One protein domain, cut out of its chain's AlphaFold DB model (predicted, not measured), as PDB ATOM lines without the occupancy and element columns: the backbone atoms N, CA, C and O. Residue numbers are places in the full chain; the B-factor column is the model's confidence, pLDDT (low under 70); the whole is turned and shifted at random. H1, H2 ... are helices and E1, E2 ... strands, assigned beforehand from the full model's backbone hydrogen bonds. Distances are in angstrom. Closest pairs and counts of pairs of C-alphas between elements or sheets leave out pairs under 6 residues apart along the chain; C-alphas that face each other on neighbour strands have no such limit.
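AT A GLANCE: This is residues 4 to 12, 41 to 58 and 67 to 143 of the 144 residues of the protein "Hypothetical protein" of Alexandrium catenella (UniProt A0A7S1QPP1). Three helices, H2, H3 and H4, form a cluster in which H4 meets both H2 and H3, and H5 stands between this cluster and a small two-stranded ribbon made by E1 and E2. Residues 127 to 132 of H5 pack on the ribbon, while H1 lies away from the ribbon and the cluster, close only to H5 among the helices. The printed part has 104 residues with five named helices and two named strands, in the order E1, H1, H2, H3, H4, H5, E2; the sheet, E1 - E2, is antiparallel and the class is mostly helix. The whole is compact, with a radius of gyration of the C-alphas of 13.7 A and spans of 39 by 34 by 20 A.

HOW THE PARTS SIT: E1, residues 4 to 7, and E2, residues 137 to 140, are antiparallel neighbours with 158 degrees between their directions. N 7 and O 137 are 2.9 A apart and N 139 and O 5 are 2.8 A apart, both within hydrogen-bond range. H5, residues 124 to 133, comes closest to E1 at the C-alphas of Val 128 and Leu 6, 7.5 A apart, and to E2 at those of Thr 132 and Leu 138, 6.7 A apart. H4, residues 104 to 114, is close to H5 but not clearly touching it: their closest C-alphas, of Val 114 and Leu 131, are 7.2 A apart, and their lines are about perpendicular at 80 degrees. H3, residues 87 to 100, forms a helical hairpin with H4, opposite ways at a steep tilt of 45 degrees; H3 touches H4 with residues 93 to 98 alone, closest at the C-alphas of Glu 98 and Thr 107, 5.3 A apart. H2, residues 67 to 78, touches H4 with residues 68 to 72 alone, closest at the C-alphas of Arg 68 and Val 108, 6.2 A, and at 72 degrees is only just about perpendicular to it. H2 and H3 are near each other, with 11 pairs of C-alphas within 10 A. H1, residues 42 to 52, is near H5 and apart from H3 and H4. In H2, H3 and H4 every O i to N i+4 pair is within hydrogen-bond range; H1 has 6 of 7 and H5 has 5 of 6.

IN THESE COORDINATES: E1 begins at C-alpha 4 (-11.796, 39.771, 46.390), and E2 ends at C-alpha 140 (-12.075, 41.071, 51.216). H3, the longest helix, measures 19.9 A from C-alpha 87 (-6.535, 41.830, 30.004) to C-alpha 100. H1 and H2 each measure 16.4 A, H4 15.1 A and H5 14.5 A.

THE WHOLE: The C-alphas farthest apart, of Lys 67 and Asp 143, are 44.3 A apart. Residues 13 to 40 and 59 to 66 are not printed; the gaps are 39.4 A from C-alpha 12 to C-alpha 41 and 12.1 A from C-alpha 58 to C-alpha 67. Of the links that are printed whole, H3 to H4 and H5 to E2 are tight, and H2 to H3 and H4 to H5 are short. The mean pLDDT of the printed part is 84.1; residues 12, 41 to 54, 83 and 141 to 143 are under 70.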
ATOM      1  N   LYS A   4     -12.360  38.430  46.247       81.50
ATOM      2  CA  LYS A   4     -11.796  39.771  46.390       81.50
ATOM      3  C   LYS A   4     -12.390  40.658  45.311       81.50
ATOM      4  O   LYS A   4     -12.294  40.311  44.136       81.50
ATOM      5  N   ILE A   5     -12.963  41.787  45.707       86.38
ATOM      6  CA  ILE A   5     -13.533  42.769  44.782       86.38
ATOM      7  C   ILE A   5     -12.683  44.032  44.848       86.38
ATOM      8  O   ILE A   5     -12.374  44.524  45.932       86.38
ATOM      9  N   LEU A   6     -12.287  44.540  43.685       89.06
ATOM     10  CA  LEU A   6     -11.627  45.830  43.555       89.06
ATOM     11  C   LEU A   6     -12.639  46.838  43.035       89.06
ATOM     12  O   LEU A   6     -13.147  46.703  41.925       89.06
ATOM     13  N   LEU A   7     -12.914  47.851  43.843       89.12
ATOM     14  CA  LEU A   7     -13.797  48.938  43.471       89.12
ATOM     15  C   LEU A   7     -12.961  50.082  42.868       89.12
ATOM     16  O   LEU A   7     -12.017  50.556  43.510       89.12
ATOM     17  N   HIS A   8     -13.326  50.539  41.666       90.06
ATOM     18  CA  HIS A   8     -12.657  51.635  40.943       90.06
ATOM     19  C   HIS A   8     -12.830  52.990  41.648       90.06
ATOM     20  O   HIS A   8     -13.777  53.133  42.417       90.06
ATOM     21  N   PRO A   9     -11.955  53.985  41.427       87.06
ATOM     22  CA  PRO A   9     -12.042  55.275  42.119       87.06
ATOM     23  C   PRO A   9     -13.202  56.181  41.654       87.06
ATOM     24  O   PRO A   9     -13.685  56.973  42.451       87.06
ATOM     25  N   LEU A  10     -13.707  56.036  40.421       85.75
ATOM     26  CA  LEU A  10     -14.773  56.886  39.841       85.75
ATOM     27  C   LEU A  10     -16.209  56.535  40.302       85.75
ATOM     28  O   LEU A  10     -17.076  56.269  39.478       85.75
ATOM     29  N   ARG A  11     -16.472  56.431  41.610       79.75
ATOM     30  CA  ARG A  11     -17.766  55.927  42.146       79.75
ATOM     31  C   ARG A  11     -18.812  57.001  42.460       79.75
ATOM     32  O   ARG A  11     -19.845  56.661  43.029       79.75
ATOM     33  N   GLY A  12     -18.532  58.264  42.146       64.88
ATOM     34  CA  GLY A  12     -19.363  59.386  42.573       64.88
ATOM     35  C   GLY A  12     -19.278  59.638  44.089       64.88
ATOM     36  O   GLY A  12     -19.166  58.729  44.915       64.88
ATOM     37  N   LEU A  41      -6.652  26.529  26.392       53.62
ATOM     38  CA  LEU A  41      -5.177  26.449  26.348       53.62
ATOM     39  C   LEU A  41      -4.497  27.821  26.554       53.62
ATOM     40  O   LEU A  41      -3.335  27.895  26.942       53.62
ATOM     41  N   THR A  42      -5.236  28.914  26.347       54.00
ATOM     42  CA  THR A  42      -4.747  30.296  26.456       54.00
ATOM     43  C   THR A  42      -4.436  30.707  27.896       54.00
ATOM     44  O   THR A  42      -3.460  31.416  28.121       54.00
ATOM     45  N   ALA A  43      -5.214  30.223  28.870       54.47
ATOM     46  CA  ALA A  43      -5.091  30.628  30.272       54.47
ATOM     47  C   ALA A  43      -3.772  30.167  30.928       54.47
ATOM     48  O   ALA A  43      -3.249  30.837  31.819       54.47
ATOM     49  N   VAL A  44      -3.211  29.040  30.474       56.66
ATOM     50  CA  VAL A  44      -1.989  28.449  31.050       56.66
ATOM     51  C   VAL A  44      -0.732  29.187  30.571       56.66
ATOM     52  O   VAL A  44       0.120  29.543  31.383       56.66
ATOM     53  N   ASN A  45      -0.640  29.502  29.274       56.72
ATOM     54  CA  ASN A  45       0.508  30.237  28.722       56.72
ATOM     55  C   ASN A  45       0.576  31.683  29.229       56.72
ATOM     56  O   ASN A  45       1.664  32.199  29.487       56.72
ATOM     57  N   SER A  46      -0.579  32.322  29.432       53.72
ATOM     58  CA  SER A  46      -0.632  33.673  29.984       53.72
ATOM     59  C   SER A  46      -0.164  33.760  31.431       53.72
ATOM     60  O   SER A  46       0.474  34.737  31.814       53.72
ATOM     61  N   PHE A  47      -0.451  32.730  32.232       58.03
ATOM     62  CA  PHE A  47       0.008  32.674  33.615       58.03
ATOM     63  C   PHE A  47       1.541  32.662  33.668       58.03
ATOM     64  O   PHE A  47       2.129  33.490  34.357       58.03
ATOM     65  N   LEU A  48       2.188  31.822  32.851       57.12
ATOM     66  CA  LEU A  48       3.651  31.746  32.761       57.12
ATOM     67  C   LEU A  48       4.299  33.058  32.281       57.12
ATOM     68  O   LEU A  48       5.299  33.476  32.856       57.12
ATOM     69  N   GLN A  49       3.726  33.749  31.287       55.75
ATOM     70  CA  GLN A  49       4.236  35.057  30.839       55.75
ATOM     71  C   GLN A  49       4.054  36.164  31.889       55.75
ATOM     72  O   GLN A  49       4.960  36.973  32.089       55.75
ATOM     73  N   SER A  50       2.923  36.173  32.602       54.50
ATOM     74  CA  SER A  50       2.621  37.179  33.632       54.50
ATOM     75  C   SER A  50       3.498  37.070  34.890       54.50
ATOM     76  O   SER A  50       3.640  38.036  35.632       54.50
ATOM     77  N   VAL A  51       4.110  35.903  35.128       54.69
ATOM     78  CA  VAL A  51       5.056  35.678  36.235       54.69
ATOM     79  C   VAL A  51       6.445  36.257  35.922       54.69
ATOM     80  O   VAL A  51       7.193  36.575  36.843       54.69
ATOM     81  N   VAL A  52       6.789  36.428  34.641       52.88
ATOM     82  CA  VAL A  52       8.138  36.829  34.197       52.88
ATOM     83  C   VAL A  52       8.220  38.315  33.819       52.88
ATOM     84  O   VAL A  52       9.296  38.903  33.910       52.88
ATOM     85  N   GLN A  53       7.116  38.952  33.418       56.88
ATOM     86  CA  GLN A  53       7.103  40.361  33.001       56.88
ATOM     87  C   GLN A  53       6.374  41.256  34.008       56.88
ATOM     88  O   GLN A  53       5.261  40.959  34.433       56.88
ATOM     89  N   GLN A  54       6.991  42.388  34.365       65.62
ATOM     90  CA  GLN A  54       6.315  43.435  35.129       65.62
ATOM     91  C   GLN A  54       5.166  44.005  34.287       65.62
ATOM     92  O   GLN A  54       5.387  44.658  33.270       65.62
ATOM     93  N   GLY A  55       3.931  43.736  34.712       80.94
ATOM     94  CA  GLY A  55       2.719  44.223  34.054       80.94
ATOM     95  C   GLY A  55       2.412  45.701  34.306       80.94
ATOM     96  O   GLY A  55       1.475  46.213  33.717       80.94
ATOM     97  N   THR A  56       3.171  46.394  35.156       89.50
ATOM     98  CA  THR A  56       2.908  47.788  35.549       89.50
ATOM     99  C   THR A  56       3.572  48.788  34.598       89.50
ATOM    100  O   THR A  56       4.679  48.559  34.117       89.50
ATOM    101  N   ILE A  57       2.911  49.921  34.361       92.81
ATOM    102  CA  ILE A  57       3.453  51.074  33.634       92.81
ATOM    103  C   ILE A  57       3.927  52.098  34.671       92.81
ATOM    104  O   ILE A  57       3.140  52.523  35.510       92.81
ATOM    105  N   SER A  58       5.205  52.483  34.646       90.69
ATOM    106  CA  SER A  58       5.740  53.490  35.571       90.69
ATOM    107  C   SER A  58       5.540  54.901  35.005       90.69
ATOM    108  O   SER A  58       6.041  55.174  33.912       90.69
ATOM    109  N   LYS A  67       6.733  61.386  24.847       95.25
ATOM    110  CA  LYS A  67       6.824  60.049  25.441       95.25
ATOM    111  C   LYS A  67       5.456  59.487  25.819       95.25
ATOM    112  O   LYS A  67       5.265  58.276  25.716       95.25
ATOM    113  N   ARG A  68       4.515  60.329  26.253       95.88
ATOM    114  CA  ARG A  68       3.129  59.923  26.537       95.88
ATOM    115  C   ARG A  68       2.392  59.532  25.258       95.88
ATOM    116  O   ARG A  68       1.726  58.507  25.248       95.88
ATOM    117  N   GLU A  69       2.594  60.246  24.158       96.06
ATOM    118  CA  GLU A  69       2.051  59.862  22.847       96.06
ATOM    119  C   GLU A  69       2.592  58.493  22.399       96.06
ATOM    120  O   GLU A  69       1.816  57.589  22.081       96.06
ATOM    121  N   GLN A  70       3.908  58.276  22.510       96.50
ATOM    122  CA  GLN A  70       4.524  56.965  22.253       96.50
ATOM    123  C   GLN A  70       4.000  55.868  23.194       96.50
ATOM    124  O   GLN A  70       3.908  54.698  22.812       96.50
ATOM    125  N   LEU A  71       3.687  56.206  24.449       96.69
ATOM    126  CA  LEU A  71       3.049  55.280  25.382       96.69
ATOM    127  C   LEU A  71       1.641  54.921  24.904       96.69
ATOM    128  O   LEU A  71       1.304  53.737  24.899       96.69
ATOM    129  N   MET A  72       0.849  55.892  24.449       97.44
ATOM    130  CA  MET A  72      -0.498  55.627  23.954       97.44
ATOM    131  C   MET A  72      -0.490  54.694  22.742       97.44
ATOM    132  O   MET A  72      -1.280  53.753  22.678       97.44
ATOM    133  N   GLU A  73       0.449  54.872  21.810       96.94
ATOM    134  CA  GLU A  73       0.623  53.945  20.684       96.94
ATOM    135  C   GLU A  73       0.921  52.514  21.153       96.94
ATOM    136  O   GLU A  73       0.357  51.544  20.636       96.94
ATOM    137  N   LYS A  74       1.777  52.362  22.171       95.50
ATOM    138  CA  LYS A  74       2.084  51.052  22.762       95.50
ATOM    139  C   LYS A  74       0.870  50.447  23.469       95.50
ATOM    140  O   LYS A  74       0.676  49.237  23.370       95.50
ATOM    141  N   ILE A  75       0.067  51.259  24.157       95.75
ATOM    142  CA  ILE A  75      -1.178  50.832  24.809       95.75
ATOM    143  C   ILE A  75      -2.184  50.352  23.756       95.75
ATOM    144  O   ILE A  75      -2.648  49.218  23.822       95.75
ATOM    145  N   ARG A  76      -2.436  51.134  22.702       95.50
ATOM    146  CA  ARG A  76      -3.301  50.715  21.584       95.50
ATOM    147  C   ARG A  76      -2.830  49.407  20.956       95.50
ATOM    148  O   ARG A  76      -3.625  48.516  20.663       95.50
ATOM    149  N   LYS A  77      -1.513  49.255  20.781       93.19
ATOM    150  CA  LYS A  77      -0.923  48.017  20.264       93.19
ATOM    151  C   LYS A  77      -1.165  46.832  21.202       93.19
ATOM    152  O   LYS A  77      -1.483  45.747  20.712       93.19
ATOM    153  N   SER A  78      -1.047  47.012  22.518       91.31
ATOM    154  CA  SER A  78      -1.265  45.930  23.490       91.31
ATOM    155  C   SER A  78      -2.715  45.438  23.489       91.31
ATOM    156  O   SER A  78      -2.950  44.247  23.672       91.31
ATOM    157  N   TRP A  79      -3.684  46.287  23.141       90.75
ATOM    158  CA  TRP A  79      -5.087  45.882  22.995       90.75
ATOM    159  C   TRP A  79      -5.352  44.858  21.891       90.75
ATOM    160  O   TRP A  79      -6.395  44.200  21.912       90.75
ATOM    161  N   THR A  80      -4.445  44.747  20.921       86.50
ATOM    162  CA  THR A  80      -4.514  43.749  19.842       86.50
ATOM    163  C   THR A  80      -3.838  42.432  20.217       86.50
ATOM    164  O   THR A  80      -4.020  41.420  19.535       86.50
ATOM    165  N   ALA A  81      -3.057  42.428  21.301       81.88
ATOM    166  CA  ALA A  81      -2.446  41.217  21.809       81.88
ATOM    167  C   ALA A  81      -3.526  40.259  22.326       81.88
ATOM    168  O   ALA A  81      -4.638  40.647  22.691       81.88
ATOM    169  N   ARG A  82      -3.196  38.966  22.344       73.56
ATOM    170  CA  ARG A  82      -4.126  37.943  22.816       73.56
ATOM    171  C   ARG A  82      -4.469  38.210  24.293       73.56
ATOM    172  O   ARG A  82      -3.546  38.235  25.106       73.56
ATOM    173  N   PRO A  83      -5.757  38.359  24.650       68.62
ATOM    174  CA  PRO A  83      -6.139  38.655  26.014       68.62
ATOM    175  C   PRO A  83      -5.859  37.470  26.938       68.62
ATOM    176  O   PRO A  83      -6.070  36.301  26.605       68.62
ATOM    177  N   ILE A  84      -5.400  37.822  28.125       73.12
ATOM    178  CA  ILE A  84      -5.217  36.997  29.307       73.12
ATOM    179  C   ILE A  84      -6.342  37.302  30.305       73.12
ATOM    180  O   ILE A  84      -7.127  38.229  30.103       73.12
ATOM    181  N   CYS A  85      -6.452  36.529  31.389       72.00
ATOM    182  CA  CYS A  85      -7.590  36.627  32.315       72.00
ATOM    183  C   CYS A  85      -7.850  38.050  32.856       72.00
ATOM    184  O   CYS A  85      -9.005  38.421  33.031       72.00
ATOM    185  N   ALA A  86      -6.803  38.853  33.071       78.62
ATOM    186  CA  ALA A  86      -6.914  40.243  33.519       78.62
ATOM    187  C   ALA A  86      -6.987  41.272  32.371       78.62
ATOM    188  O   ALA A  86      -7.369  42.417  32.609       78.62
ATOM    189  N   SER A  87      -6.656  40.890  31.129       82.69
ATOM    190  CA  SER A  87      -6.535  41.830  30.004       82.69
ATOM    191  C   SER A  87      -7.811  42.573  29.702       82.69
ATOM    192  O   SER A  87      -7.746  43.748  29.367       82.69
ATOM    193  N   VAL A  88      -8.952  41.887  29.787       84.75
ATOM    194  CA  VAL A  88     -10.241  42.475  29.416       84.75
ATOM    195  C   VAL A  88     -10.547  43.657  30.328       84.75
ATOM    196  O   VAL A  88     -10.826  44.738  29.831       84.75
ATOM    197  N   ALA A  89     -10.390  43.491  31.644       88.69
ATOM    198  CA  ALA A  89     -10.625  44.570  32.598       88.69
ATOM    199  C   ALA A  89      -9.686  45.763  32.352       88.69
ATOM    200  O   ALA A  89     -10.154  46.892  32.246       88.69
ATOM    201  N   VAL A  90      -8.379  45.515  32.204       91.81
ATOM    202  CA  VAL A  90      -7.393  46.581  31.947       91.81
ATOM    203  C   VAL A  90      -7.703  47.310  30.635       91.81
ATOM    204  O   VAL A  90      -7.751  48.536  30.611       91.81
ATOM    205  N   LYS A  91      -7.972  46.561  29.560       92.25
ATOM    206  CA  LYS A  91      -8.311  47.106  28.242       92.25
ATOM    207  C   LYS A  91      -9.587  47.945  28.288       92.25
ATOM    208  O   LYS A  91      -9.589  49.025  27.709       92.25
ATOM    209  N   CYS A  92     -10.636  47.492  28.980       92.50
ATOM    210  CA  CYS A  92     -11.876  48.259  29.112       92.50
ATOM    211  C   CYS A  92     -11.626  49.612  29.782       92.50
ATOM    212  O   CYS A  92     -12.044  50.637  29.260       92.50
ATOM    213  N   TRP A  93     -10.884  49.645  30.888       95.31
ATOM    214  CA  TRP A  93     -10.561  50.909  31.554       95.31
ATOM    215  C   TRP A  93      -9.716  51.842  30.686       95.31
ATOM    216  O   TRP A  93      -9.981  53.036  30.630       95.31
ATOM    217  N   GLN A  94      -8.726  51.312  29.968       96.00
ATOM    218  CA  GLN A  94      -7.884  52.128  29.089       96.00
ATOM    219  C   GLN A  94      -8.651  52.695  27.891       96.00
ATOM    220  O   GLN A  94      -8.486  53.868  27.571       96.00
ATOM    221  N   LYS A  95      -9.503  51.881  27.257       95.62
ATOM    222  CA  LYS A  95     -10.388  52.324  26.172       95.62
ATOM    223  C   LYS A  95     -11.425  53.335  26.651       95.62
ATOM    224  O   LYS A  95     -11.722  54.273  25.924       95.62
ATOM    225  N   TYR A  96     -11.954  53.158  27.862       96.56
ATOM    226  CA  TYR A  96     -12.845  54.136  28.480       96.56
ATOM    227  C   TYR A  96     -12.162  55.502  28.571       96.56
ATOM    228  O   TYR A  96     -12.693  56.462  28.032       96.56
ATOM    229  N   PHE A  97     -10.951  55.573  29.136       96.62
ATOM    230  CA  PHE A  97     -10.230  56.847  29.228       96.62
ATOM    231  C   PHE A  97      -9.916  57.455  27.865       96.62
ATOM    232  O   PHE A  97     -10.075  58.655  27.700       96.62
ATOM    233  N   GLU A  98      -9.529  56.647  26.874       96.44
ATOM    234  CA  GLU A  98      -9.321  57.151  25.511       96.44
ATOM    235  C   GLU A  98     -10.588  57.760  24.906       96.44
ATOM    236  O   GLU A  98     -10.507  58.677  24.093       96.44
ATOM    237  N   LYS A  99     -11.754  57.240  25.284       95.50
ATOM    238  CA  LYS A  99     -13.033  57.700  24.764       95.50
ATOM    239  C   LYS A  99     -13.572  58.929  25.493       95.50
ATOM    240  O   LYS A  99     -14.263  59.728  24.869       95.50
ATOM    241  N   THR A 100     -13.313  59.052  26.794       94.81
ATOM    242  CA  THR A 100     -13.887  60.116  27.631       94.81
ATOM    243  C   THR A 100     -12.969  61.316  27.837       94.81
ATOM    244  O   THR A 100     -13.459  62.367  28.226       94.81
ATOM    245  N   CYS A 101     -11.658  61.173  27.639       95.06
ATOM    246  CA  CYS A 101     -10.713  62.286  27.743       95.06
ATOM    247  C   CYS A 101     -10.630  63.078  26.433       95.06
ATOM    248  O   CYS A 101     -10.796  62.522  25.348       95.06
ATOM    249  N   ASP A 102     -10.308  64.369  26.536       94.00
ATOM    250  CA  ASP A 102     -10.308  65.284  25.388       94.00
ATOM    251  C   ASP A 102      -9.115  65.045  24.452       94.00
ATOM    252  O   ASP A 102      -9.199  65.243  23.235       94.00
ATOM    253  N   ASP A 103      -7.980  64.623  25.014       95.00
ATOM    254  CA  ASP A 103      -6.764  64.378  24.253       95.00
ATOM    255  C   ASP A 103      -5.940  63.178  24.753       95.00
ATOM    256  O   ASP A 103      -6.222  62.523  25.761       95.00
ATOM    257  N   THR A 104      -4.893  62.856  23.988       95.06
ATOM    258  CA  THR A 104      -4.002  61.721  24.272       95.06
ATOM    259  C   THR A 104      -3.171  61.927  25.539       95.06
ATOM    260  O   THR A 104      -2.851  60.954  26.222       95.06
ATOM    261  N   GLU A 105      -2.799  63.162  25.862       94.69
ATOM    262  CA  GLU A 105      -2.001  63.456  27.047       94.69
ATOM    263  C   GLU A 105      -2.829  63.249  28.318       94.69
ATOM    264  O   GLU A 105      -2.381  62.541  29.224       94.69
ATOM    265  N   GLU A 106      -4.053  63.775  28.342       95.06
ATOM    266  CA  GLU A 106      -5.014  63.544  29.415       95.06
ATOM    267  C   GLU A 106      -5.346  62.054  29.548       95.06
ATOM    268  O   GLU A 106      -5.252  61.500  30.645       95.06
ATOM    269  N   THR A 107      -5.636  61.378  28.430       96.88
ATOM    270  CA  THR A 107      -5.903  59.931  28.401       96.88
ATOM    271  C   THR A 107      -4.782  59.149  29.082       96.88
ATOM    272  O   THR A 107      -5.021  58.322  29.965       96.88
ATOM    273  N   VAL A 108      -3.532  59.398  28.683       96.94
ATOM    274  CA  VAL A 108      -2.370  58.687  29.225       96.94
ATOM    275  C   VAL A 108      -2.184  58.997  30.701       96.94
ATOM    276  O   VAL A 108      -1.894  58.084  31.473       96.94
ATOM    277  N   GLN A 109      -2.379  60.249  31.109       95.06
ATOM    278  CA  GLN A 109      -2.299  60.630  32.513       95.06
ATOM    279  C   GLN A 109      -3.360  59.891  33.341       95.06
ATOM    280  O   GLN A 109      -3.019  59.274  34.348       95.06
ATOM    281  N   ARG A 110      -4.611  59.816  32.866       95.00
ATOM    282  CA  ARG A 110      -5.674  59.038  33.524       95.00
ATOM    283  C   ARG A 110      -5.372  57.548  33.592       95.00
ATOM    284  O   ARG A 110      -5.606  56.924  34.628       95.00
ATOM    285  N   ILE A 111      -4.808  56.973  32.532       96.44
ATOM    286  CA  ILE A 111      -4.365  55.577  32.545       96.44
ATOM    287  C   ILE A 111      -3.270  55.377  33.594       96.44
ATOM    288  O   ILE A 111      -3.355  54.433  34.373       96.44
ATOM    289  N   LEU A 112      -2.263  56.248  33.655       95.19
ATOM    290  CA  LEU A 112      -1.187  56.156  34.643       95.19
ATOM    291  C   LEU A 112      -1.698  56.327  36.082       95.19
ATOM    292  O   LEU A 112      -1.216  55.643  36.983       95.19
ATOM    293  N   ASP A 113      -2.700  57.178  36.291       93.31
ATOM    294  CA  ASP A 113      -3.231  57.475  37.621       93.31
ATOM    295  C   ASP A 113      -4.228  56.421  38.119       93.31
ATOM    296  O   ASP A 113      -4.300  56.181  39.321       93.31
ATOM    297  N   VAL A 114      -4.991  55.779  37.225       93.94
ATOM    298  CA  VAL A 114      -6.085  54.864  37.609       93.94
ATOM    299  C   VAL A 114      -5.839  53.414  37.192       93.94
ATOM    300  O   VAL A 114      -6.205  52.501  37.931       93.94
ATOM    301  N   MET A 115      -5.239  53.159  36.028       95.00
ATOM    302  CA  MET A 115      -5.033  51.811  35.474       95.00
ATOM    303  C   MET A 115      -3.626  51.642  34.856       95.00
ATOM    304  O   MET A 115      -3.501  51.376  33.656       95.00
ATOM    305  N   PRO A 116      -2.537  51.769  35.645       94.88
ATOM    306  CA  PRO A 116      -1.159  51.743  35.140       94.88
ATOM    307  C   PRO A 116      -0.679  50.314  34.860       94.88
ATOM    308  O   PRO A 116       0.267  49.814  35.471       94.88
ATOM    309  N   HIS A 117      -1.357  49.611  33.958       93.25
ATOM    310  CA  HIS A 117      -1.105  48.205  33.660       93.25
ATOM    311  C   HIS A 117      -1.125  47.921  32.162       93.25
ATOM    312  O   HIS A 117      -1.942  48.444  31.415       93.25
ATOM    313  N   TRP A 118      -0.240  47.045  31.709       91.69
ATOM    314  CA  TRP A 118      -0.260  46.486  30.367       91.69
ATOM    315  C   TRP A 118      -1.316  45.394  30.292       91.69
ATOM    316  O   TRP A 118      -1.169  44.358  30.941       91.69
ATOM    317  N   CYS A 119      -2.350  45.570  29.465       89.12
ATOM    318  CA  CYS A 119      -3.420  44.581  29.403       89.12
ATOM    319  C   CYS A 119      -2.893  43.179  29.059       89.12
ATOM    320  O   CYS A 119      -3.404  42.203  29.588       89.12
ATOM    321  N   ASP A 120      -1.837  43.044  28.260       84.88
ATOM    322  CA  ASP A 120      -1.258  41.772  27.816       84.88
ATOM    323  C   ASP A 120      -0.243  41.139  28.788       84.88
ATOM    324  O   ASP A 120       0.205  40.019  28.549       84.88
ATOM    325  N   LYS A 121       0.122  41.822  29.886       83.00
ATOM    326  CA  LYS A 121       1.195  41.381  30.806       83.00
ATOM    327  C   LYS A 121       0.808  41.386  32.287       83.00
ATOM    328  O   LYS A 121       1.631  41.053  33.136       83.00
ATOM    329  N   SER A 122      -0.424  41.752  32.632       78.69
ATOM    330  CA  SER A 122      -0.846  41.874  34.032       78.69
ATOM    331  C   SER A 122      -1.180  40.537  34.697       78.69
ATOM    332  O   SER A 122      -2.167  39.880  34.367       78.69
ATOM    333  N   ALA A 123      -0.417  40.177  35.730       79.50
ATOM    334  CA  ALA A 123      -0.823  39.145  36.679       79.50
ATOM    335  C   ALA A 123      -1.889  39.698  37.653       79.50
ATOM    336  O   ALA A 123      -1.717  40.813  38.159       79.50
ATOM    337  N   PRO A 124      -2.936  38.930  38.017       78.94
ATOM    338  CA  PRO A 124      -3.973  39.399  38.942       78.94
ATOM    339  C   PRO A 124      -3.438  39.888  40.297       78.94
ATOM    340  O   PRO A 124      -3.912  40.886  40.832       78.94
ATOM    341  N   SER A 125      -2.423  39.219  40.854       80.25
ATOM    342  CA  SER A 125      -1.809  39.602  42.135       80.25
ATOM    343  C   SER A 125      -1.062  40.937  42.058       80.25
ATOM    344  O   SER A 125      -1.191  41.765  42.962       80.25
ATOM    345  N   ALA A 126      -0.319  41.167  40.971       81.62
ATOM    346  CA  ALA A 126       0.356  42.435  40.711       81.62
ATOM    347  C   ALA A 126      -0.661  43.562  40.494       81.62
ATOM    348  O   ALA A 126      -0.505  44.644  41.053       81.62
ATOM    349  N   MET A 127      -1.740  43.274  39.762       86.12
ATOM    350  CA  MET A 127      -2.832  44.213  39.525       86.12
ATOM    351  C   MET A 127      -3.480  44.662  40.838       86.12
ATOM    352  O   MET A 127      -3.564  45.858  41.079       86.12
ATOM    353  N   VAL A 128      -3.832  43.741  41.744       87.81
ATOM    354  CA  VAL A 128      -4.382  44.105  43.066       87.81
ATOM    355  C   VAL A 128      -3.441  45.041  43.821       87.81
ATOM    356  O   VAL A 128      -3.872  46.095  44.282       87.81
ATOM    357  N   LYS A 129      -2.151  44.696  43.915       88.31
ATOM    358  CA  LYS A 129      -1.172  45.517  44.637       88.31
ATOM    359  C   LYS A 129      -1.068  46.921  44.038       88.31
ATOM    360  O   LYS A 129      -1.192  47.896  44.771       88.31
ATOM    361  N   THR A 130      -0.877  47.031  42.726       90.12
ATOM    362  CA  THR A 130      -0.748  48.332  42.060       90.12
ATOM    363  C   THR A 130      -2.032  49.144  42.154       90.12
ATOM    364  O   THR A 130      -1.977  50.302  42.543       90.12
ATOM    365  N   LEU A 131      -3.190  48.561  41.842       91.56
ATOM    366  CA  LEU A 131      -4.448  49.304  41.804       91.56
ATOM    367  C   LEU A 131      -4.825  49.848  43.187       91.56
ATOM    368  O   LEU A 131      -5.281  50.984  43.287       91.56
ATOM    369  N   THR A 132      -4.539  49.112  44.268       91.62
ATOM    370  CA  THR A 132      -4.742  49.639  45.633       91.62
ATOM    371  C   THR A 132      -3.876  50.858  45.965       91.62
ATOM    372  O   THR A 132      -4.273  51.677  46.786       91.62
ATOM    373  N   GLN A 133      -2.724  51.028  45.307       90.56
ATOM    374  CA  GLN A 133      -1.895  52.237  45.425       90.56
ATOM    375  C   GLN A 133      -2.439  53.408  44.588       90.56
ATOM    376  O   GLN A 133      -2.056  54.546  44.822       90.56
ATOM    377  N   HIS A 134      -3.344  53.126  43.648       90.44
ATOM    378  CA  HIS A 134      -3.925  54.063  42.682       90.44
ATOM    379  C   HIS A 134      -5.416  54.315  42.983       90.44
ATOM    380  O   HIS A 134      -6.249  54.460  42.094       90.44
ATOM    381  N   GLY A 135      -5.784  54.301  44.269       89.44
ATOM    382  CA  GLY A 135      -7.125  54.668  44.739       89.44
ATOM    383  C   GLY A 135      -8.195  53.575  44.640       89.44
ATOM    384  O   GLY A 135      -9.332  53.800  45.064       89.44
ATOM    385  N   TRP A 136      -7.865  52.378  44.144       92.62
ATOM    386  CA  TRP A 136      -8.815  51.267  44.154       92.62
ATOM    387  C   TRP A 136      -8.981  50.698  45.557       92.62
ATOM    388  O   TRP A 136      -8.018  50.509  46.300       92.62
ATOM    389  N   VAL A 137     -10.219  50.367  45.909       91.38
ATOM    390  CA  VAL A 137     -10.545  49.833  47.234       91.38
ATOM    391  C   VAL A 137     -10.715  48.327  47.131       91.38
ATOM    392  O   VAL A 137     -11.574  47.843  46.395       91.38
ATOM    393  N   LEU A 138      -9.884  47.590  47.868       90.75
ATOM    394  CA  LEU A 138      -9.975  46.139  47.972       90.75
ATOM    395  C   LEU A 138     -10.966  45.753  49.071       90.75
ATOM    396  O   LEU A 138     -10.711  45.986  50.250       90.75
ATOM    397  N   LEU A 139     -12.055  45.100  48.680       87.81
ATOM    398  CA  LEU A 139     -12.969  44.424  49.590       87.81
ATOM    399  C   LEU A 139     -12.592  42.944  49.676       87.81
ATOM    400  O   LEU A 139     -12.474  42.254  48.658       87.81
ATOM    401  N   ILE A 140     -12.377  42.468  50.900       81.69
ATOM    402  CA  ILE A 140     -12.075  41.071  51.216       81.69
ATOM    403  C   ILE A 140     -13.263  40.537  52.022       81.69
ATOM    404  O   ILE A 140     -13.706  41.218  52.941       81.69
ATOM    405  N   ASN A 141     -13.737  39.332  51.688       63.81
ATOM    406  CA  ASN A 141     -14.912  38.667  52.278       63.81
ATOM    407  C   ASN A 141     -16.250  39.233  51.789       63.81
ATOM    408  O   ASN A 141     -17.051  39.752  52.560       63.81
ATOM    409  N   PHE A 142     -16.494  39.117  50.484       53.44
ATOM    410  CA  PHE A 142     -17.860  39.182  49.978       53.44
ATOM    411  C   PHE A 142     -18.533  37.835  50.271       53.44
ATOM    412  O   PHE A 142     -18.384  36.881  49.503       53.44
ATOM    413  N   ASP A 143     -19.181  37.738  51.428       52.91
ATOM    414  CA  ASP A 143     -20.127  36.664  51.715       52.91
ATOM    415  C   ASP A 143     -21.418  37.039  50.977       52.91
ATOM    416  O   ASP A 143     -22.140  37.944  51.395       52.91
TER     417      ASP A 143